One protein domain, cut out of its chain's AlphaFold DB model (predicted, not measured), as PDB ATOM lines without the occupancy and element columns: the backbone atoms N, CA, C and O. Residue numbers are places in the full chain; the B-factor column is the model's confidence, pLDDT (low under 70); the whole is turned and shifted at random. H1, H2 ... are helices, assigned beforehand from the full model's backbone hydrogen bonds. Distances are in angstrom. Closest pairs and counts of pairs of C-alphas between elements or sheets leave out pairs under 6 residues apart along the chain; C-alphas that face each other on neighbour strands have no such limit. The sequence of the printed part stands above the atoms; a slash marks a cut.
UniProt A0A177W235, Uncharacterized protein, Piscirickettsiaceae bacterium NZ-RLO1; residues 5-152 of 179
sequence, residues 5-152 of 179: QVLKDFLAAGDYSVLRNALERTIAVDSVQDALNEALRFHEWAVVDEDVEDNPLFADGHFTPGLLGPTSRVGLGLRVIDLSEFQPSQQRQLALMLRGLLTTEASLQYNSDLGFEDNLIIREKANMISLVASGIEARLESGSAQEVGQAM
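Overview. This is residues 5 to 152 of the 179 residues of an uncharacterized protein of Piscirickettsiaceae bacterium NZ-RLO1 (UniProt A0A177W235). One long helix, H6, is the spine of the domain, and H5 folds back beside part of it as a helical hairpin. H2 crosses H6, the hairpin of H1 and H2 caps one side of H5 and H6 with H1 crossing over H5, and the short H4 packs on another side of H6; H3 and the turn after it lie toward one end of the long axis, while residues 145 to 152 stick out at the other. The printed part has 148 residues with six named helices, H1 to H6 in chain order, and no named strand, and its class is all helix. It is only just compact, close to loose, with a radius of gyration of the C-alphas of 17.3 A, and its outline is elongated, spanning 62 by 33 by 30 A.

Along the chain. H1, residues 5 to 13, begins with C-alpha 5 at (19.292, 28.507, 23.451). H2 is residues 16 to 27, 16.2 A from first to last C-alpha. H3, residues 30 to 46, is 24.1 A long and ends with C-alpha 46 at (19.307, 64.155, 3.683). Residues 47 to 72 hold no named element; within them residues 58 to 59 pair with residues 62 to 63 as a short antiparallel pairing. H4 is residues 73 to 79, and H5, residues 88 to 104, is 24.1 A long. H6, residues 116 to 150, is the longest helix at 50.6 A and ends with C-alpha 150 at (32.497, 11.297, 0.864).

Arrangement. H6 is the hub, touching H2, H3, H4 and H5. H5 touches H6 residues 126 to 140 at a shallow tilt of 26 degrees, opposite ways, and the two form a helical hairpin; their closest C-alphas, those of Ala 95 and Ala 133, are 4.9 A apart. H4 touches H6 residues 128 to 136 at a steep tilt of 53 degrees, the same way, with the C-alphas of Arg 79 and Gly 135 closest at 4.1 A. Residues 23 to 27 of H2 touch H6 residues 121 to 128, the closest C-alphas being those of Leu 23 and Lys 125 at 6.2 A. The lines of H2 and H6 are only just about perpendicular, at 72 degrees. H3 and H6 only just touch, with 3 pairs of C-alphas within 8 A; the closest are those of Leu 40 and Glu 117, 6.9 A apart. H1 and H2 form a second helical hairpin at a shallow tilt of 23 degrees, with the C-alphas of Phe 10 and Val 18 closest at 6.2 A. H1 also touches H5 residues 90 to 97, about perpendicular at 78 degrees; the C-alphas of Leu 11 and Leu 94 are closest, at 6.1 A. H1 and H6 are apart, and so are H3 and H5. Every O i to N i+4 pair is within hydrogen-bond range in H1, H2, H4 and H6, against 12 of 13 in H3 and 11 of 13 in H5.

Size, cuts and confidence. The two C-alphas farthest apart in the domain, those of Val 48 and Met 152, are 62.8 A apart. Residues 145 to 152, of which 145 to 150 belong to H6, stand free; the body without them spans 53 by 29 by 28 A. The links from H3 to H4, 26 residues, and from H5 to H6, 11 residues, are long. The printed part has no cut. The mean pLDDT of the printed part is 90.6, and the model's confidence is under 70 at residues 144 to 152.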
ATOM      1  N   GLN A   5      20.429  28.820  22.577       95.19
ATOM      2  CA  GLN A   5      19.292  28.507  23.451       95.19
ATOM      3  C   GLN A   5      18.005  29.223  23.010       95.19
ATOM      4  O   GLN A   5      16.972  28.577  22.905       95.19
ATOM      5  N   VAL A   6      18.066  30.515  22.654       96.38
ATOM      6  CA  VAL A   6      16.898  31.256  22.128       96.38
ATOM      7  C   VAL A   6      16.331  30.584  20.875       96.38
ATOM      8  O   VAL A   6      15.117  30.471  20.733       96.38
ATOM      9  N   LEU A   7      17.197  30.122  19.970       96.94
ATOM     10  CA  LEU A   7      16.780  29.428  18.748       96.94
ATOM     11  C   LEU A   7      16.185  28.041  19.039       96.94
ATOM     12  O   LEU A   7      15.299  27.590  18.316       96.94
ATOM     13  N   LYS A   8      16.647  27.381  20.106       95.81
ATOM     14  CA  LYS A   8      16.163  26.073  20.569       95.81
ATOM     15  C   LYS A   8      14.779  26.200  21.198       95.81
ATOM     16  O   LYS A   8      13.883  25.433  20.857       95.81
ATOM     17  N   ASP A   9      14.600  27.216  22.038       94.94
ATOM     18  CA  ASP A   9      13.322  27.574  22.655       94.94
ATOM     19  C   ASP A   9      12.301  27.992  21.585       94.94
ATOM     20  O   ASP A   9      11.175  27.500  21.589       94.94
ATOM     21  N   PHE A  10      12.708  28.816  20.610       95.81
ATOM     22  CA  PHE A  10      11.877  29.193  19.460       95.81
ATOM     23  C   PHE A  10      11.453  27.978  18.618       95.81
ATOM     24  O   PHE A  10      10.271  27.830  18.312       95.81
ATOM     25  N   LEU A  11      12.387  27.079  18.281       95.06
ATOM     26  CA  LEU A  11      12.088  25.864  17.514       95.06
ATOM     27  C   LEU A  11      11.136  24.915  18.264       95.06
ATOM     28  O   LEU A  11      10.299  24.272  17.635       95.06
ATOM     29  N   ALA A  12      11.267  24.818  19.589       93.31
ATOM     30  CA  ALA A  12      10.442  23.945  20.421       93.31
ATOM     31  C   ALA A  12       9.042  24.519  20.701       93.31
ATOM     32  O   ALA A  12       8.069  23.766  20.713       93.31
ATOM     33  N   ALA A  13       8.932  25.831  20.934       90.19
ATOM     34  CA  ALA A  13       7.667  26.493  21.243       90.19
ATOM     35  C   ALA A  13       6.860  26.879  19.992       90.19
ATOM     36  O   ALA A  13       5.637  26.964  20.059       90.19
ATOM     37  N   GLY A  14       7.531  27.160  18.870       83.81
ATOM     38  CA  GLY A  14       6.911  27.775  17.692       83.81
ATOM     39  C   GLY A  14       6.472  29.231  17.906       83.81
ATOM     40  O   GLY A  14       5.784  29.786  17.054       83.81
ATOM     41  N   ASP A  15       6.856  29.846  19.028       84.75
ATOM     42  CA  ASP A  15       6.415  31.176  19.452       84.75
ATOM     43  C   ASP A  15       7.499  32.238  19.210       84.75
ATOM     44  O   ASP A  15       8.597  32.190  19.773       84.75
ATOM     45  N   TYR A  16       7.158  33.241  18.400       90.62
ATOM     46  CA  TYR A  16       8.013  34.385  18.105       90.62
ATOM     47  C   TYR A  16       8.368  35.225  19.347       90.62
ATOM     48  O   TYR A  16       9.414  35.876  19.346       90.62
ATOM     49  N   SER A  17       7.581  35.195  20.430       92.12
ATOM     50  CA  SER A  17       7.800  36.033  21.624       92.12
ATOM     51  C   SER A  17       9.214  35.899  22.218       92.12
ATOM     52  O   SER A  17       9.844  36.897  22.586       92.12
ATOM     53  N   VAL A  18       9.770  34.683  22.242       90.31
ATOM     54  CA  VAL A  18      11.122  34.401  22.754       90.31
ATOM     55  C   VAL A  18      12.193  35.037  21.861       90.31
ATOM     56  O   VAL A  18      13.144  35.654  22.358       90.31
ATOM     57  N   LEU A  19      12.016  34.937  20.541       94.75
ATOM     58  CA  LEU A  19      12.921  35.512  19.550       94.75
ATOM     59  C   LEU A  19      12.826  37.045  19.529       94.75
ATOM     60  O   LEU A  19      13.856  37.716  19.529       94.75
ATOM     61  N   ARG A  20      11.614  37.604  19.626       95.44
ATOM     62  CA  ARG A  20      11.350  39.043  19.765       95.44
ATOM     63  C   ARG A  20      12.099  39.647  20.952       95.44
ATOM     64  O   ARG A  20      12.860  40.597  20.780       95.44
ATOM     65  N   ASN A  21      11.982  39.040  22.133       94.56
ATOM     66  CA  ASN A  21      12.712  39.473  23.330       94.56
ATOM     67  C   ASN A  21      14.242  39.388  23.150       94.56
ATOM     68  O   ASN A  21      15.005  40.123  23.782       94.56
ATOM     69  N   ALA A  22      14.746  38.469  22.320       95.62
ATOM     70  CA  ALA A  22      16.169  38.393  21.997       95.62
ATOM     71  C   ALA A  22      16.610  39.469  20.989       95.62
ATOM     72  O   ALA A  22      17.703  40.019  21.161       95.62
ATOM     73  N   LEU A  23      15.768  39.791  20.001       96.81
ATOM     74  CA  LEU A  23      15.950  40.868  19.020       96.81
ATOM     75  C   LEU A  23      15.976  42.243  19.690       96.81
ATOM     76  O   LEU A  23      16.918  42.998  19.476       96.81
ATOM     77  N   GLU A  24      15.022  42.540  20.572       96.56
ATOM     78  CA  GLU A  24      14.974  43.800  21.334       96.56
ATOM     79  C   GLU A  24      16.252  43.984  22.181       96.56
ATOM     80  O   GLU A  24      16.916  45.016  22.101       96.56
ATOM     81  N   ARG A  25      16.721  42.922  22.856       95.88
ATOM     82  CA  ARG A  25      18.034  42.882  23.541       95.88
ATOM     83  C   ARG A  25      19.255  42.843  22.604       95.88
ATOM     84  O   ARG A  25      20.375  42.668  23.082       95.88
ATOM     85  N   THR A  26      19.077  42.834  21.287       95.75
ATOM     86  CA  THR A  26      20.170  42.940  20.295       95.75
ATOM     87  C   THR A  26      20.207  44.342  19.705       95.75
ATOM     88  O   THR A  26      21.288  44.898  19.566       95.75
ATOM     89  N   ILE A  27      19.036  44.933  19.448       96.94
ATOM     90  CA  ILE A  27      18.872  46.352  19.114       96.94
ATOM     91  C   ILE A  27      19.482  47.231  20.213       96.94
ATOM     92  O   ILE A  27      20.252  48.129  19.899       96.94
ATOM     93  N   ALA A  28      19.227  46.922  21.489       95.88
ATOM     94  CA  ALA A  28      19.745  47.668  22.643       95.88
ATOM     95  C   ALA A  28      21.252  47.470  22.951       95.88
ATOM     96  O   ALA A  28      21.697  47.811  24.041       95.88
ATOM     97  N   VAL A  29      22.038  46.875  22.047       95.25
ATOM     98  CA  VAL A  29      23.504  46.796  22.189       95.25
ATOM     99  C   VAL A  29      24.116  48.093  21.667       95.25
ATOM    100  O   VAL A  29      23.800  48.478  20.546       95.25
ATOM    101  N   ASP A  30      25.032  48.708  22.422       95.69
ATOM    102  CA  ASP A  30      25.667  49.999  22.102       95.69
ATOM    103  C   ASP A  30      26.076  50.125  20.624       95.69
ATOM    104  O   ASP A  30      25.586  51.000  19.926       95.69
ATOM    105  N   SER A  31      26.839  49.169  20.078       93.81
ATOM    106  CA  SER A  31      27.291  49.224  18.675       93.81
ATOM    107  C   SER A  31      26.176  49.108  17.621       93.81
ATOM    108  O   SER A  31      26.426  49.338  16.443       93.81
ATOM    109  N   VAL A  32      24.979  48.658  18.008       95.94
ATOM    110  CA  VAL A  32      23.780  48.651  17.152       95.94
ATOM    111  C   VAL A  32      23.026  49.968  17.312       95.94
ATOM    112  O   VAL A  32      22.591  50.529  16.313       95.94
ATOM    113  N   GLN A  33      22.928  50.490  18.537       97.25
ATOM    114  CA  GLN A  33      22.393  51.827  18.805       97.25
ATOM    115  C   GLN A  33      23.211  52.914  18.098       97.25
ATOM    116  O   GLN A  33      22.624  53.793  17.485       97.25
ATOM    117  N   ASP A  34      24.542  52.835  18.110       96.25
ATOM    118  CA  ASP A  34      25.428  53.770  17.408       96.25
ATOM    119  C   ASP A  34      25.129  53.802  15.901       96.25
ATOM    120  O   ASP A  34      24.924  54.876  15.340       96.25
ATOM    121  N   ALA A  35      25.013  52.631  15.264       95.00
ATOM    122  CA  ALA A  35      24.687  52.522  13.841       95.00
ATOM    123  C   ALA A  35      23.273  53.043  13.520       95.00
ATOM    124  O   ALA A  35      23.084  53.741  12.525       95.00
ATOM    125  N   LEU A  36      22.281  52.736  14.367       96.31
ATOM    126  CA  LEU A  36      20.921  53.272  14.238       96.31
ATOM    127  C   LEU A  36      20.921  54.804  14.354       96.31
ATOM    128  O   LEU A  36      20.360  55.478  13.498       96.31
ATOM    129  N   ASN A  37      21.609  55.356  15.356       96.50
ATOM    130  CA  ASN A  37      21.740  56.798  15.571       96.50
ATOM    131  C   ASN A  37      22.472  57.506  14.419       96.50
ATOM    132  O   ASN A  37      22.138  58.643  14.094       96.50
ATOM    133  N   GLU A  38      23.465  56.864  13.801       94.44
ATOM    134  CA  GLU A  38      24.148  57.385  12.611       94.44
ATOM    135  C   GLU A  38      23.201  57.436  11.403       94.44
ATOM    136  O   GLU A  38      23.100  58.475  10.753       94.44
ATOM    137  N   ALA A  39      22.432  56.368  11.161       92.88
ATOM    138  CA  ALA A  39      21.427  56.326  10.100       92.88
ATOM    139  C   ALA A  39      20.287  57.342  10.304       92.88
ATOM    140  O   ALA A  39      19.855  57.968   9.338       92.88
ATOM    141  N   LEU A  40      19.831  57.553  11.546       93.75
ATOM    142  CA  LEU A  40      18.843  58.588  11.878       93.75
ATOM    143  C   LEU A  40      19.366  59.988  11.536       93.75
ATOM    144  O   LEU A  40      18.698  60.728  10.822       93.75
ATOM    145  N   ARG A  41      20.588  60.327  11.968       92.38
ATOM    146  CA  ARG A  41      21.210  61.630  11.664       92.38
ATOM    147  C   ARG A  41      21.455  61.835  10.173       92.38
ATOM    148  O   ARG A  41      21.353  62.960   9.694       92.38
ATOM    149  N   PHE A  42      21.805  60.771   9.448       90.25
ATOM    150  CA  PHE A  42      21.952  60.829   7.995       90.25
ATOM    151  C   PHE A  42      20.613  61.151   7.322       90.25
ATOM    152  O   PHE A  42      20.564  62.075   6.518       90.25
ATOM    153  N   HIS A  43      19.532  60.464   7.704       90.31
ATOM    154  CA  HIS A  43      18.187  60.738   7.190       90.31
ATOM    155  C   HIS A  43      17.720  62.166   7.524       90.31
ATOM    156  O   HIS A  43      17.271  62.889   6.640       90.31
ATOM    157  N   GLU A  44      17.898  62.616   8.772       90.31
ATOM    158  CA  GLU A  44      17.588  63.994   9.192       90.31
ATOM    159  C   GLU A  44      18.329  65.054   8.360       90.31
ATOM    160  O   GLU A  44      17.763  66.109   8.072       90.31
ATOM    161  N   TRP A  45      19.577  64.788   7.962       88.62
ATOM    162  CA  TRP A  45      20.342  65.670   7.078       88.62
ATOM    163  C   TRP A  45      19.870  65.585   5.620       88.62
ATOM    164  O   TRP A  45      19.606  66.623   5.015       88.62
ATOM    165  N   ALA A  46      19.706  64.378   5.073       87.12
ATOM    166  CA  ALA A  46      19.307  64.155   3.683       87.12
ATOM    167  C   ALA A  46      17.898  64.697   3.367       87.12
ATOM    168  O   ALA A  46      17.648  65.175   2.269       87.12
ATOM    169  N   VAL A  47      16.985  64.716   4.345       86.12
ATOM    170  CA  VAL A  47      15.654  65.342   4.206       86.12
ATOM    171  C   VAL A  47      15.725  66.875   4.055       86.12
ATOM    172  O   VAL A  47      14.766  67.489   3.585       86.12
ATOM    173  N   VAL A  48      16.835  67.510   4.447       87.06
ATOM    174  CA  VAL A  48      17.039  68.970   4.373       87.06
ATOM    175  C   VAL A  48      17.878  69.383   3.156       87.06
ATOM    176  O   VAL A  48      17.789  70.532   2.720       87.06
ATOM    177  N   ASP A  49      18.685  68.474   2.611       84.25
ATOM    178  CA  ASP A  49      19.659  68.739   1.550       84.25
ATOM    179  C   ASP A  49      19.227  68.055   0.240       84.25
ATOM    180  O   ASP A  49      19.430  66.858   0.057       84.25
ATOM    181  N   GLU A  50      18.601  68.813  -0.673       75.38
ATOM    182  CA  GLU A  50      18.022  68.287  -1.927       75.38
ATOM    183  C   GLU A  50      19.054  67.637  -2.875       75.38
ATOM    184  O   GLU A  50      18.667  66.885  -3.770       75.38
ATOM    185  N   ASP A  51      20.356  67.889  -2.678       80.50
ATOM    186  CA  ASP A  51      21.447  67.254  -3.432       80.50
ATOM    187  C   ASP A  51      21.833  65.857  -2.875       80.50
ATOM    188  O   ASP A  51      22.681  65.169  -3.457       80.50
ATOM    189  N   VAL A  52      21.227  65.412  -1.764       78.25
ATOM    190  CA  VAL A  52      21.503  64.124  -1.103       78.25
ATOM    191  C   VAL A  52      20.370  63.128  -1.348       78.25
ATOM    192  O   VAL A  52      19.283  63.226  -0.784       78.25
ATOM    193  N   GLU A  53      20.641  62.096  -2.148       74.06
ATOM    194  CA  GLU A  53      19.715  60.973  -2.323       74.06
ATOM    195  C   GLU A  53      19.724  60.078  -1.069       74.06
ATOM    196  O   GLU A  53      20.672  59.321  -0.831       74.06
ATOM    197  N   ASP A  54      18.672  60.172  -0.247       76.38
ATOM    198  CA  ASP A  54      18.466  59.256   0.879       76.38
ATOM    199  C   ASP A  54      18.173  57.832   0.387       76.38
ATOM    200  O   ASP A  54      17.464  57.617  -0.600       76.38
ATOM    201  N   ASN A  55      18.695  56.835   1.100       77.12
ATOM    202  CA  ASN A  55      18.505  55.434   0.745       77.12
ATOM    203  C   ASN A  55      17.223  54.907   1.417       77.12
ATOM    204  O   ASN A  55      17.225  54.699   2.637       77.12
ATOM    205  N   PRO A  56      16.131  54.666   0.666       87.31
ATOM    206  CA  PRO A  56      14.839  54.340   1.254       87.31
ATOM    207  C   PRO A  56      14.917  53.069   2.104       87.31
ATOM    208  O   PRO A  56      15.582  52.096   1.757       87.31
ATOM    209  N   LEU A  57      14.176  53.025   3.214       91.19
ATOM    210  CA  LEU A  57      14.089  51.814   4.044       91.19
ATOM    211  C   LEU A  57      13.416  50.647   3.309       91.19
ATOM    212  O   LEU A  57      13.668  49.487   3.634       91.19
ATOM    213  N   PHE A  58      12.556  50.945   2.336       90.31
ATOM    214  CA  PHE A  58      11.726  49.978   1.630       90.31
ATOM    215  C   PHE A  58      11.629  50.356   0.148       90.31
ATOM    216  O   PHE A  58      11.252  51.478  -0.183       90.31
ATOM    217  N   ALA A  59      11.967  49.421  -0.736       90.75
ATOM    218  CA  ALA A  59      11.971  49.588  -2.187       90.75
ATOM    219  C   ALA A  59      11.480  48.292  -2.849       90.75
ATOM    220  O   ALA A  59      11.637  47.216  -2.281       90.75
ATOM    221  N   ASP A  60      10.847  48.376  -4.021       90.75
ATOM    222  CA  ASP A  60      10.400  47.208  -4.803       90.75
ATOM    223  C   ASP A  60       9.667  46.121  -3.980       90.75
ATOM    224  O   ASP A  60       9.886  44.917  -4.141       90.75
ATOM    225  N   GLY A  61       8.813  46.547  -3.043       87.69
ATOM    226  CA  GLY A  61       8.022  45.652  -2.190       87.69
ATOM    227  C   GLY A  61       8.800  44.922  -1.086       87.69
ATOM    228  O   GLY A  61       8.247  44.001  -0.487       87.69
ATOM    229  N   HIS A  62      10.047  45.304  -0.800       90.69
ATOM    230  CA  HIS A  62      10.869  44.693   0.243       90.69
ATOM    231  C   HIS A  62      11.709  45.718   1.022       90.69
ATOM    232  O   HIS A  62      11.978  46.828   0.570       90.69
ATOM    233  N   PHE A  63      12.136  45.339   2.228       92.94
ATOM    234  CA  PHE A  63      13.112  46.119   2.986       92.94
ATOM    235  C   PHE A  63      14.453  46.164   2.247       92.94
ATOM    236  O   PHE A  63      14.950  45.126   1.804       92.94
ATOM    237  N   THR A  64      15.066  47.346   2.175       92.00
ATOM    238  CA  THR A  64      16.443  47.490   1.687       92.00
ATOM    239  C   THR A  64      17.441  46.817   2.643       92.00
ATOM    240  O   THR A  64      17.084  46.482   3.780       92.00
ATOM    241  N   PRO A  65      18.694  46.560   2.217       91.62
ATOM    242  CA  PRO A  65      19.701  45.957   3.085       91.62
ATOM    243  C   PRO A  65      19.869  46.726   4.403       91.62
ATOM    244  O   PRO A  65      20.006  47.949   4.412       91.62
ATOM    245  N   GLY A  66      19.858  46.000   5.522       92.75
ATOM    246  CA  GLY A  66      20.009  46.603   6.843       92.75
ATOM    247  C   GLY A  66      21.445  47.029   7.163       92.75
ATOM    248  O   GLY A  66      22.408  46.556   6.556       92.75
ATOM    249  N   LEU A  67      21.583  47.894   8.168       93.56
ATOM    250  CA  LEU A  67      22.854  48.446   8.656       93.56
ATOM    251  C   LEU A  67      23.818  47.348   9.121       93.56
ATOM    252  O   LEU A  67      25.035  47.435   8.934       93.56
ATOM    253  N   LEU A  68      23.280  46.295   9.739       93.12
ATOM    254  CA  LEU A  68      24.081  45.170  10.208       93.12
ATOM    255  C   LEU A  68      24.488  44.281   9.028       93.12
ATOM    256  O   LEU A  68      23.832  43.295   8.708       93.12
ATOM    257  N   GLY A  69      25.605  44.624   8.388       91.31
ATOM    258  CA  GLY A  69      26.196  43.809   7.327       91.31
ATOM    259  C   GLY A  69      26.745  42.462   7.835       91.31
ATOM    260  O   GLY A  69      27.109  42.339   9.012       91.31
ATOM    261  N   PRO A  70      26.900  41.451   6.955       89.31
ATOM    262  CA  PRO A  70      27.335  40.091   7.309       89.31
ATOM    263  C   PRO A  70      28.783  39.985   7.821       89.31
ATOM    264  O   PRO A  70      29.186  38.917   8.284       89.31
ATOM    265  N   THR A  71      29.558  41.067   7.709       88.12
ATOM    266  CA  THR A  71      30.941  41.233   8.187       88.12
ATOM    267  C   THR A  71      31.050  42.142   9.417       88.12
ATOM    268  O   THR A  71      32.117  42.215  10.022       88.12
ATOM    269  N   SER A  72      29.967  42.823   9.817       91.31
ATOM    270  CA  SER A  72      29.928  43.603  11.061       91.31
ATOM    271  C   SER A  72      30.096  42.679  12.272       91.31
ATOM    272  O   SER A  72      29.731  41.506  12.214       91.31
ATOM    273  N   ARG A  73      30.604  43.184  13.407       92.19
ATOM    274  CA  ARG A  73      30.814  42.355  14.613       92.19
ATOM    275  C   ARG A  73      29.533  41.645  15.067       92.19
ATOM    276  O   ARG A  73      29.574  40.467  15.415       92.19
ATOM    277  N   VAL A  74      28.406  42.359  15.051       93.62
ATOM    278  CA  VAL A  74      27.093  41.817  15.431       93.62
ATOM    279  C   VAL A  74      26.558  40.890  14.341       93.62
ATOM    280  O   VAL A  74      26.158  39.771  14.652       93.62
ATOM    281  N   GLY A  75      26.610  41.297  13.068       94.00
ATOM    282  CA  GLY A  75      26.114  40.486  11.955       94.00
ATOM    283  C   GLY A  75      26.878  39.174  11.768       94.00
ATOM    284  O   GLY A  75      26.260  38.133  11.556       94.00
ATOM    285  N   LEU A  76      28.202  39.181  11.949       93.69
ATOM    286  CA  LEU A  76      29.014  37.967  11.998       93.69
ATOM    287  C   LEU A  76      28.567  37.069  13.155       93.69
ATOM    288  O   LEU A  76      28.298  35.895  12.928       93.69
ATOM    289  N   GLY A  77      28.426  37.624  14.366       94.44
ATOM    290  CA  GLY A  77      27.955  36.889  15.546       94.44
ATOM    291  C   GLY A  77      26.588  36.225  15.347       94.44
ATOM    292  O   GLY A  77      26.397  35.099  15.791       94.44
ATOM    293  N   LEU A  78      25.673  36.877  14.620       96.25
ATOM    294  CA  LEU A  78      24.370  36.323  14.239       96.25
ATOM    295  C   LEU A  78      24.477  35.217  13.174       96.25
ATOM    296  O   LEU A  78      23.765  34.219  13.258       96.25
ATOM    297  N   ARG A  79      25.384  35.351  12.198       95.31
ATOM    298  CA  ARG A  79      25.612  34.326  11.161       95.31
ATOM    299  C   ARG A  79      26.310  33.073  11.686       95.31
ATOM    300  O   ARG A  79      26.050  31.986  11.177       95.31
ATOM    301  N   VAL A  80      27.210  33.208  12.662       94.38
ATOM    302  CA  VAL A  80      28.069  32.107  13.143       94.38
ATOM    303  C   VAL A  80      27.643  31.528  14.492       94.38
ATOM    304  O   VAL A  80      28.436  30.824  15.113       94.38
ATOM    305  N   ILE A  81      26.398  31.768  14.929       95.12
ATOM    306  CA  ILE A  81      25.817  31.117  16.117       95.12
ATOM    307  C   ILE A  81      26.093  29.610  16.044       95.12
ATOM    308  O   ILE A  81      25.837  28.977  15.011       95.12
ATOM    309  N   ASP A  82      26.644  29.049  17.122       93.38
ATOM    310  CA  ASP A  82      26.910  27.617  17.210       93.38
ATOM    311  C   ASP A  82      25.585  26.850  17.259       93.38
ATOM    312  O   ASP A  82      24.709  27.162  18.064       93.38
ATOM    313  N   LEU A  83      25.444  25.860  16.381       93.88
ATOM    314  CA  LEU A  83      24.280  24.981  16.275       93.88
ATOM    315  C   LEU A  83      24.690  23.504  16.355       93.88
ATOM    316  O   LEU A  83      23.962  22.641  15.873       93.88
ATOM    317  N   SER A  84      25.841  23.209  16.966       91.38
ATOM    318  CA  SER A  84      26.328  21.852  17.243       91.38
ATOM    319  C   SER A  84      25.304  20.968  17.978       91.38
ATOM    320  O   SER A  84      25.255  19.762  17.745       91.38
ATOM    321  N   GLU A  85      24.430  21.562  18.798       92.69
ATOM    322  CA  GLU A  85      23.317  20.870  19.467       92.69
ATOM    323  C   GLU A  85      22.134  20.498  18.548       92.69
ATOM    324  O   GLU A  85      21.279  19.705  18.947       92.69
ATOM    325  N   PHE A  86      22.040  21.068  17.342       94.38
ATOM    326  CA  PHE A  86      20.911  20.870  16.430       94.38
ATOM    327  C   PHE A  86      21.245  19.836  15.358       94.38
ATOM    328  O   PHE A  86      22.198  19.993  14.593       94.38
ATOM    329  N   GLN A  87      20.375  18.839  15.203       94.00
ATOM    330  CA  GLN A  87      20.429  17.921  14.066       94.00
ATOM    331  C   GLN A  87      20.227  18.679  12.737       94.00
ATOM    332  O   GLN A  87      19.483  19.665  12.712       94.00
ATOM    333  N   PRO A  88      20.793  18.223  11.601       93.50
ATOM    334  CA  PRO A  88      20.642  18.906  10.310       93.50
ATOM    335  C   PRO A  88      19.179  19.137   9.885       93.50
ATOM    336  O   PRO A  88      18.852  20.160   9.284       93.50
ATOM    337  N   SER A  89      18.270  18.226  10.250       95.12
ATOM    338  CA  SER A  89      16.822  18.382  10.051       95.12
ATOM    339  C   SER A  89      16.230  19.537  10.867       95.12
ATOM    340  O   SER A  89      15.445  20.319  10.334       95.12
ATOM    341  N   GLN A  90      16.647  19.688  12.127       96.50
ATOM    342  CA  GLN A  90      16.244  20.782  13.015       96.50
ATOM    343  C   GLN A  90      16.816  22.124  12.549       96.50
ATOM    344  O   GLN A  90      16.107  23.123  12.578       96.50
ATOM    345  N   GLN A  91      18.061  22.149  12.060       96.56
ATOM    346  CA  GLN A  91      18.655  23.340  11.442       96.56
ATOM    347  C   GLN A  91      17.852  23.769  10.201       96.56
ATOM    348  O   GLN A  91      17.484  24.935  10.081       96.56
ATOM    349  N   ARG A  92      17.488  22.828   9.316       96.19
ATOM    350  CA  ARG A  92      16.646  23.119   8.141       96.19
ATOM    351  C   ARG A  92      15.254  23.626   8.534       96.19
ATOM    352  O   ARG A  92      14.781  24.596   7.950       96.19
ATOM    353  N   GLN A  93      14.614  23.009   9.528       96.94
ATOM    354  CA  GLN A  93      13.321  23.464  10.050       96.94
ATOM    355  C   GLN A  93      13.418  24.877  10.645       96.94
ATOM    356  O   GLN A  93      12.574  25.720  10.353       96.94
ATOM    357  N   LEU A  94      14.464  25.154  11.428       96.81
ATOM    358  CA  LEU A  94      14.717  26.465  12.020       96.81
ATOM    359  C   LEU A  94      14.899  27.546  10.944       96.81
ATOM    360  O   LEU A  94      14.260  28.589  11.037       96.81
ATOM    361  N   ALA A  95      15.702  27.292   9.905       97.00
ATOM    362  CA  ALA A  95      15.860  28.225   8.786       97.00
ATOM    363  C   ALA A  95      14.516  28.520   8.097       97.00
ATOM    364  O   ALA A  95      14.163  29.684   7.918       97.00
ATOM    365  N   LEU A  96      13.717  27.486   7.800       96.56
ATOM    366  CA  LEU A  96      12.382  27.647   7.209       96.56
ATOM    367  C   LEU A  96      11.432  28.458   8.105       96.56
ATOM    368  O   LEU A  96      10.718  29.322   7.601       96.56
ATOM    369  N   MET A  97      11.439  28.229   9.422       96.62
ATOM    370  CA  MET A  97      10.622  28.996  10.371       96.62
ATOM    371  C   MET A  97      11.062  30.464  10.457       96.62
ATOM    372  O   MET A  97      10.216  31.353  10.443       96.62
ATOM    373  N   LEU A  98      12.372  30.734  10.483       97.06
ATOM    374  CA  LEU A  98      12.919  32.095  10.475       97.06
ATOM    375  C   LEU A  98      12.589  32.837   9.169       97.06
ATOM    376  O   LEU A  98      12.199  34.000   9.214       97.06
ATOM    377  N   ARG A  99      12.683  32.168   8.011       96.12
ATOM    378  CA  ARG A  99      12.257  32.721   6.713       96.12
ATOM    379  C   ARG A  99      10.748  32.968   6.662       96.12
ATOM    380  O   ARG A  99      10.331  33.992   6.134       96.12
ATOM    381  N   GLY A 100       9.948  32.071   7.240       95.44
ATOM    382  CA  GLY A 100       8.498  32.228   7.360       95.44
ATOM    383  C   GLY A 100       8.100  33.447   8.194       95.44
ATOM    384  O   GLY A 100       7.251  34.215   7.759       95.44
ATOM    385  N   LEU A 101       8.755  33.685   9.337       95.00
ATOM    386  CA  LEU A 101       8.486  34.867  10.169       95.00
ATOM    387  C   LEU A 101       8.618  36.182   9.390       95.00
ATOM    388  O   LEU A 101       7.780  37.061   9.551       95.00
ATOM    389  N   LEU A 102       9.618  36.305   8.511       94.00
ATOM    390  CA  LEU A 102       9.826  37.513   7.701       94.00
ATOM    391  C   LEU A 102       8.642  37.848   6.774       94.00
ATOM    392  O   LEU A 102       8.539  38.987   6.328       94.00
ATOM    393  N   THR A 103       7.763  36.886   6.475       91.81
ATOM    394  CA  THR A 103       6.589  37.085   5.610       91.81
ATOM    395  C   THR A 103       5.253  36.984   6.345       91.81
ATOM    396  O   THR A 103       4.253  37.481   5.831       91.81
ATOM    397  N   THR A 104       5.202  36.383   7.541       93.25
ATOM    398  CA  THR A 104       3.951  36.177   8.298       93.25
ATOM    399  C   THR A 104       3.795  37.063   9.533       93.25
ATOM    400  O   THR A 104       2.666  37.332   9.936       93.25
ATOM    401  N   GLU A 105       4.888  37.526  10.139       94.75
ATOM    402  CA  GLU A 105       4.850  38.308  11.375       94.75
ATOM    403  C   GLU A 105       4.728  39.804  11.062       94.75
ATOM    404  O   GLU A 105       5.670  40.437  10.587       94.75
ATOM    405  N   ALA A 106       3.564  40.388  11.353       92.81
ATOM    406  CA  ALA A 106       3.276  41.789  11.044       92.81
ATOM    407  C   ALA A 106       4.247  42.772  11.727       92.81
ATOM    408  O   ALA A 106       4.561  43.812  11.155       92.81
ATOM    409  N   SER A 107       4.787  42.441  12.910       93.38
ATOM    410  CA  SER A 107       5.787  43.286  13.588       93.38
ATOM    411  C   SER A 107       7.199  43.241  12.974       93.38
ATOM    412  O   SER A 107       8.114  43.883  13.492       93.38
ATOM    413  N   LEU A 108       7.374  42.498  11.873       95.50
ATOM    414  CA  LEU A 108       8.578  42.445  11.038       95.50
ATOM    415  C   LEU A 108       8.354  43.009   9.622       95.50
ATOM    416  O   LEU A 108       9.248  42.895   8.786       95.50
ATOM    417  N   GLN A 109       7.189  43.600   9.341       95.25
ATOM    418  CA  GLN A 109       6.834  44.163   8.033       95.25
ATOM    419  C   GLN A 109       6.868  45.693   8.057       95.25
ATOM    420  O   GLN A 109       6.599  46.314   9.085       95.25
ATOM    421  N   TYR A 110       7.193  46.303   6.915       93.94
ATOM    422  CA  TYR A 110       7.164  47.756   6.755       93.94
ATOM    423  C   TYR A 110       5.751  48.299   6.980       93.94
ATOM    424  O   TYR A 110       4.782  47.743   6.460       93.94
ATOM    425  N   ASN A 111       5.640  49.398   7.725       95.06
ATOM    426  CA  ASN A 111       4.367  50.034   8.026       95.06
ATOM    427  C   ASN A 111       4.424  51.526   7.677       95.06
ATOM    428  O   ASN A 111       5.115  52.303   8.335       95.06
ATOM    429  N   SER A 112       3.656  51.931   6.662       93.38
ATOM    430  CA  SER A 112       3.547  53.324   6.206       93.38
ATOM    431  C   SER A 112       2.976  54.287   7.247       93.38
ATOM    432  O   SER A 112       3.152  55.493   7.102       93.38
ATOM    433  N   ASP A 113       2.301  53.773   8.277       96.06
ATOM    434  CA  ASP A 113       1.692  54.577   9.338       96.06
ATOM    435  C   ASP A 113       2.691  54.910  10.468       96.06
ATOM    436  O   ASP A 113       2.347  55.630  11.406       96.06
ATOM    437  N   LEU A 114       3.919  54.376  10.402       94.88
ATOM    438  CA  LEU A 114       4.993  54.599  11.375       94.88
ATOM    439  C   LEU A 114       6.081  55.534  10.831       94.88
ATOM    440  O   LEU A 114       6.289  55.649   9.623       94.88
ATOM    441  N   GLY A 115       6.819  56.174  11.742       93.44
ATOM    442  CA  GLY A 115       7.947  57.037  11.390       93.44
ATOM    443  C   GLY A 115       9.142  56.274  10.804       93.44
ATOM    444  O   GLY A 115       9.195  55.040  10.811       93.44
ATOM    445  N   PHE A 116      10.140  57.023  10.323       93.69
ATOM    446  CA  PHE A 116      11.389  56.452   9.810       93.69
ATOM    447  C   PHE A 116      12.124  55.629  10.881       93.69
ATOM    448  O   PHE A 116      12.537  54.510  10.600       93.69
ATOM    449  N   GLU A 117      12.231  56.131  12.118       96.00
ATOM    450  CA  GLU A 117      12.910  55.436  13.226       96.00
ATOM    451  C   GLU A 117      12.292  54.064  13.536       96.00
ATOM    452  O   GLU A 117      12.999  53.056  13.596       96.00
ATOM    453  N   ASP A 118      10.965  53.999  13.661       97.00
ATOM    454  CA  ASP A 118      10.248  52.745  13.898       97.00
ATOM    455  C   ASP A 118      10.469  51.747  12.752       97.00
ATOM    456  O   ASP A 118      10.811  50.585  12.990       97.00
ATOM    457  N   ASN A 119      10.329  52.194  11.499       97.00
ATOM    458  CA  ASN A 119      10.558  51.346  10.327       97.00
ATOM    459  C   ASN A 119      12.026  50.911  10.190       97.00
ATOM    460  O   ASN A 119      12.283  49.786   9.762       97.00
ATOM    461  N   LEU A 120      12.987  51.744  10.599       96.94
ATOM    462  CA  LEU A 120      14.409  51.404  10.650       96.94
ATOM    463  C   LEU A 120      14.661  50.299  11.689       96.94
ATOM    464  O   LEU A 120      15.354  49.321  11.402       96.94
ATOM    465  N   ILE A 121      14.046  50.394  12.871       97.38
ATOM    466  CA  ILE A 121      14.120  49.353  13.906       97.38
ATOM    467  C   ILE A 121      13.463  48.048  13.428       97.38
ATOM    468  O   ILE A 121      14.010  46.968  13.670       97.38
ATOM    469  N   ILE A 122      12.316  48.114  12.741       97.38
ATOM    470  CA  ILE A 122      11.661  46.936  12.145       97.38
ATOM    471  C   ILE A 122      12.575  46.300  11.085       97.38
ATOM    472  O   ILE A 122      12.814  45.089  11.141       97.38
ATOM    473  N   ARG A 123      13.163  47.108  10.191       97.12
ATOM    474  CA  ARG A 123      14.135  46.655   9.184       97.12
ATOM    475  C   ARG A 123      15.305  45.923   9.823       97.12
ATOM    476  O   ARG A 123      15.638  44.823   9.390       97.12
ATOM    477  N   GLU A 124      15.920  46.481  10.867       97.44
ATOM    478  CA  GLU A 124      17.055  45.817  11.512       97.44
ATOM    479  C   GLU A 124      16.646  44.533  12.247       97.44
ATOM    480  O   GLU A 124      17.401  43.561  12.212       97.44
ATOM    481  N   LYS A 125      15.441  44.445  12.830       97.38
ATOM    482  CA  LYS A 125      14.926  43.173  13.380       97.38
ATOM    483  C   LYS A 125      14.765  42.105  12.289       97.38
ATOM    484  O   LYS A 125      15.196  40.966  12.487       97.38
ATOM    485  N   ALA A 126      14.211  42.469  11.132       97.25
ATOM    486  CA  ALA A 126      14.092  41.582   9.974       97.25
ATOM    487  C   ALA A 126      15.474  41.172   9.417       97.25
ATOM    488  O   ALA A 126      15.727  39.991   9.165       97.25
ATOM    489  N   ASN A 127      16.411  42.118   9.314       97.31
ATOM    490  CA  ASN A 127      17.793  41.872   8.899       97.31
ATOM    491  C   ASN A 127      18.515  40.896   9.849       97.31
ATOM    492  O   ASN A 127      19.123  39.929   9.393       97.31
ATOM    493  N   MET A 128      18.382  41.070  11.170       97.81
ATOM    494  CA  MET A 128      18.945  40.146  12.166       97.81
ATOM    495  C   MET A 128      18.439  38.707  11.982       97.81
ATOM    496  O   MET A 128      19.238  37.773  12.032       97.81
ATOM    497  N   ILE A 129      17.138  38.515  11.733       97.31
ATOM    498  CA  ILE A 129      16.561  37.192  11.435       97.31
ATOM    499  C   ILE A 129      17.129  36.637  10.121       97.31
ATOM    500  O   ILE A 129      17.540  35.476  10.075       97.31
ATOM    501  N   SER A 130      17.201  37.462   9.072       97.06
ATOM    502  CA  SER A 130      17.747  37.071   7.768       97.06
ATOM    503  C   SER A 130      19.214  36.630   7.863       97.06
ATOM    504  O   SER A 130      19.587  35.617   7.279       97.06
ATOM    505  N   LEU A 131      20.035  37.324   8.659       97.44
ATOM    506  CA  LEU A 131      21.427  36.952   8.930       97.44
ATOM    507  C   LEU A 131      21.545  35.584   9.612       97.44
ATOM    508  O   LEU A 131      22.374  34.775   9.194       97.44
ATOM    509  N   VAL A 132      20.717  35.303  10.625       97.69
ATOM    510  CA  VAL A 132      20.702  33.989  11.291       97.69
ATOM    511  C   VAL A 132      20.278  32.896  10.305       97.69
ATOM    512  O   VAL A 132      20.964  31.881  10.197       97.69
ATOM    513  N   ALA A 133      19.206  33.114   9.535       97.25
ATOM    514  CA  ALA A 133      18.729  32.164   8.527       97.25
ATOM    515  C   ALA A 133      19.800  31.867   7.459       97.25
ATOM    516  O   ALA A 133      20.166  30.709   7.269       97.25
ATOM    517  N   SER A 134      20.399  32.904   6.861       95.94
ATOM    518  CA  SER A 134      21.495  32.771   5.887       95.94
ATOM    519  C   SER A 134      22.744  32.095   6.475       95.94
ATOM    520  O   SER A 134      23.500  31.444   5.755       95.94
ATOM    521  N   GLY A 135      23.003  32.258   7.778       96.25
ATOM    522  CA  GLY A 135      24.084  31.564   8.487       96.25
ATOM    523  C   GLY A 135      23.836  30.059   8.633       96.25
ATOM    524  O   GLY A 135      24.758  29.258   8.473       96.25
ATOM    525  N   ILE A 136      22.583  29.667   8.882       96.62
ATOM    526  CA  ILE A 136      22.153  28.263   8.929       96.62
ATOM    527  C   ILE A 136      22.218  27.625   7.537       96.62
ATOM    528  O   ILE A 136      22.787  26.546   7.382       96.62
ATOM    529  N   GLU A 137      21.652  28.295   6.533       95.56
ATOM    530  CA  GLU A 137      21.571  27.816   5.148       95.56
ATOM    531  C   GLU A 137      22.971  27.541   4.576       95.56
ATOM    532  O   GLU A 137      23.258  26.407   4.192       95.56
ATOM    533  N   ALA A 138      23.892  28.509   4.668       93.12
ATOM    534  CA  ALA A 138      25.274  28.341   4.210       93.12
ATOM    535  C   ALA A 138      26.015  27.188   4.922       93.12
ATOM    536  O   ALA A 138      26.844  26.498   4.320       93.12
ATOM    537  N   ARG A 139      25.711  26.936   6.206       92.50
ATOM    538  CA  ARG A 139      26.276  25.798   6.947       92.50
ATOM    539  C   ARG A 139      25.748  24.469   6.402       92.50
ATOM    540  O   ARG A 139      26.551  23.570   6.149       92.50
ATOM    541  N   LEU A 140      24.439  24.352   6.179       91.56
ATOM    542  CA  LEU A 140      23.809  23.155   5.607       91.56
ATOM    543  C   LEU A 140      24.320  22.851   4.191       91.56
ATOM    544  O   LEU A 140      24.611  21.695   3.886       91.56
ATOM    545  N   GLU A 141      24.488  23.877   3.358       89.69
ATOM    546  CA  GLU A 141      25.087  23.754   2.025       89.69
ATOM    547  C   GLU A 141      26.516  23.203   2.117       89.69
ATOM    548  O   GLU A 141      26.825  22.185   1.492       89.69
ATOM    549  N   SER A 142      27.362  23.794   2.972       83.50
ATOM    550  CA  SER A 142      28.749  23.346   3.157       83.50
ATOM    551  C   SER A 142      28.866  21.907   3.683       83.50
ATOM    552  O   SER A 142      29.725  21.159   3.215       83.50
ATOM    553  N   GLY A 143      27.967  21.485   4.582       70.50
ATOM    554  CA  GLY A 143      27.884  20.102   5.057       70.50
ATOM    555  C   GLY A 143      27.476  19.130   3.950       70.50
ATOM    556  O   GLY A 143      28.148  18.124   3.739       70.50
ATOM    557  N   SER A 144      26.444  19.464   3.169       63.53
ATOM    558  CA  SER A 144      26.000  18.611   2.056       63.53
ATOM    559  C   SER A 144      27.065  18.452   0.958       63.53
ATOM    560  O   SER A 144      27.219  17.367   0.399       63.53
ATOM    561  N   ALA A 145      27.875  19.486   0.701       59.06
ATOM    562  CA  ALA A 145      29.018  19.397  -0.209       59.06
ATOM    563  C   ALA A 145      30.110  18.433   0.303       59.06
ATOM    564  O   ALA A 145      30.741  17.734  -0.493       59.06
ATOM    565  N   GLN A 146      30.314  18.350   1.623       54.22
ATOM    566  CA  GLN A 146      31.238  17.392   2.242       54.22
ATOM    567  C   GLN A 146      30.682  15.958   2.234       54.22
ATOM    568  O   GLN A 146      31.434  15.024   1.958       54.22
ATOM    569  N   GLU A 147      29.376  15.776   2.452       51.00
ATOM    570  CA  GLU A 147      28.707  14.468   2.363       51.00
ATOM    571  C   GLU A 147      28.760  13.896   0.935       51.00
ATOM    572  O   GLU A 147      29.147  12.742   0.749       51.00
ATOM    573  N   VAL A 148      28.476  14.708  -0.093       52.06
ATOM    574  CA  VAL A 148      28.607  14.294  -1.507       52.06
ATOM    575  C   VAL A 148      30.066  13.973  -1.866       52.06
ATOM    576  O   VAL A 148      30.319  13.025  -2.608       52.06
ATOM    577  N   GLY A 149      31.033  14.699  -1.293       47.66
ATOM    578  CA  GLY A 149      32.462  14.407  -1.445       47.66
ATOM    579  C   GLY A 149      32.916  13.086  -0.805       47.66
ATOM    580  O   GLY A 149      33.899  12.503  -1.261       47.66
ATOM    581  N   GLN A 150      32.209  12.586   0.215       49.47
ATOM    582  CA  GLN A 150      32.497  11.297   0.864       49.47
ATOM    583  C   GLN A 150      31.675  10.127   0.298       49.47
ATOM    584  O   GLN A 150      32.087   8.975   0.426       49.47
ATOM    585  N   ALA A 151      30.557  10.399  -0.381       48.88
ATOM    586  CA  ALA A 151      29.676   9.386  -0.968       48.88
ATOM    587  C   ALA A 151      30.204   8.728  -2.264       48.88
ATOM    588  O   ALA A 151      29.510   7.891  -2.839       48.88
ATOM    589  N   MET A 152      31.420   9.061  -2.721       53.97
ATOM    590  CA  MET A 152      32.029   8.512  -3.948       53.97
ATOM    591  C   MET A 152      33.243   7.577  -3.721       53.97
ATOM    592  O   MET A 152      34.341   7.867  -4.203       53.97
TER     593      MET A 152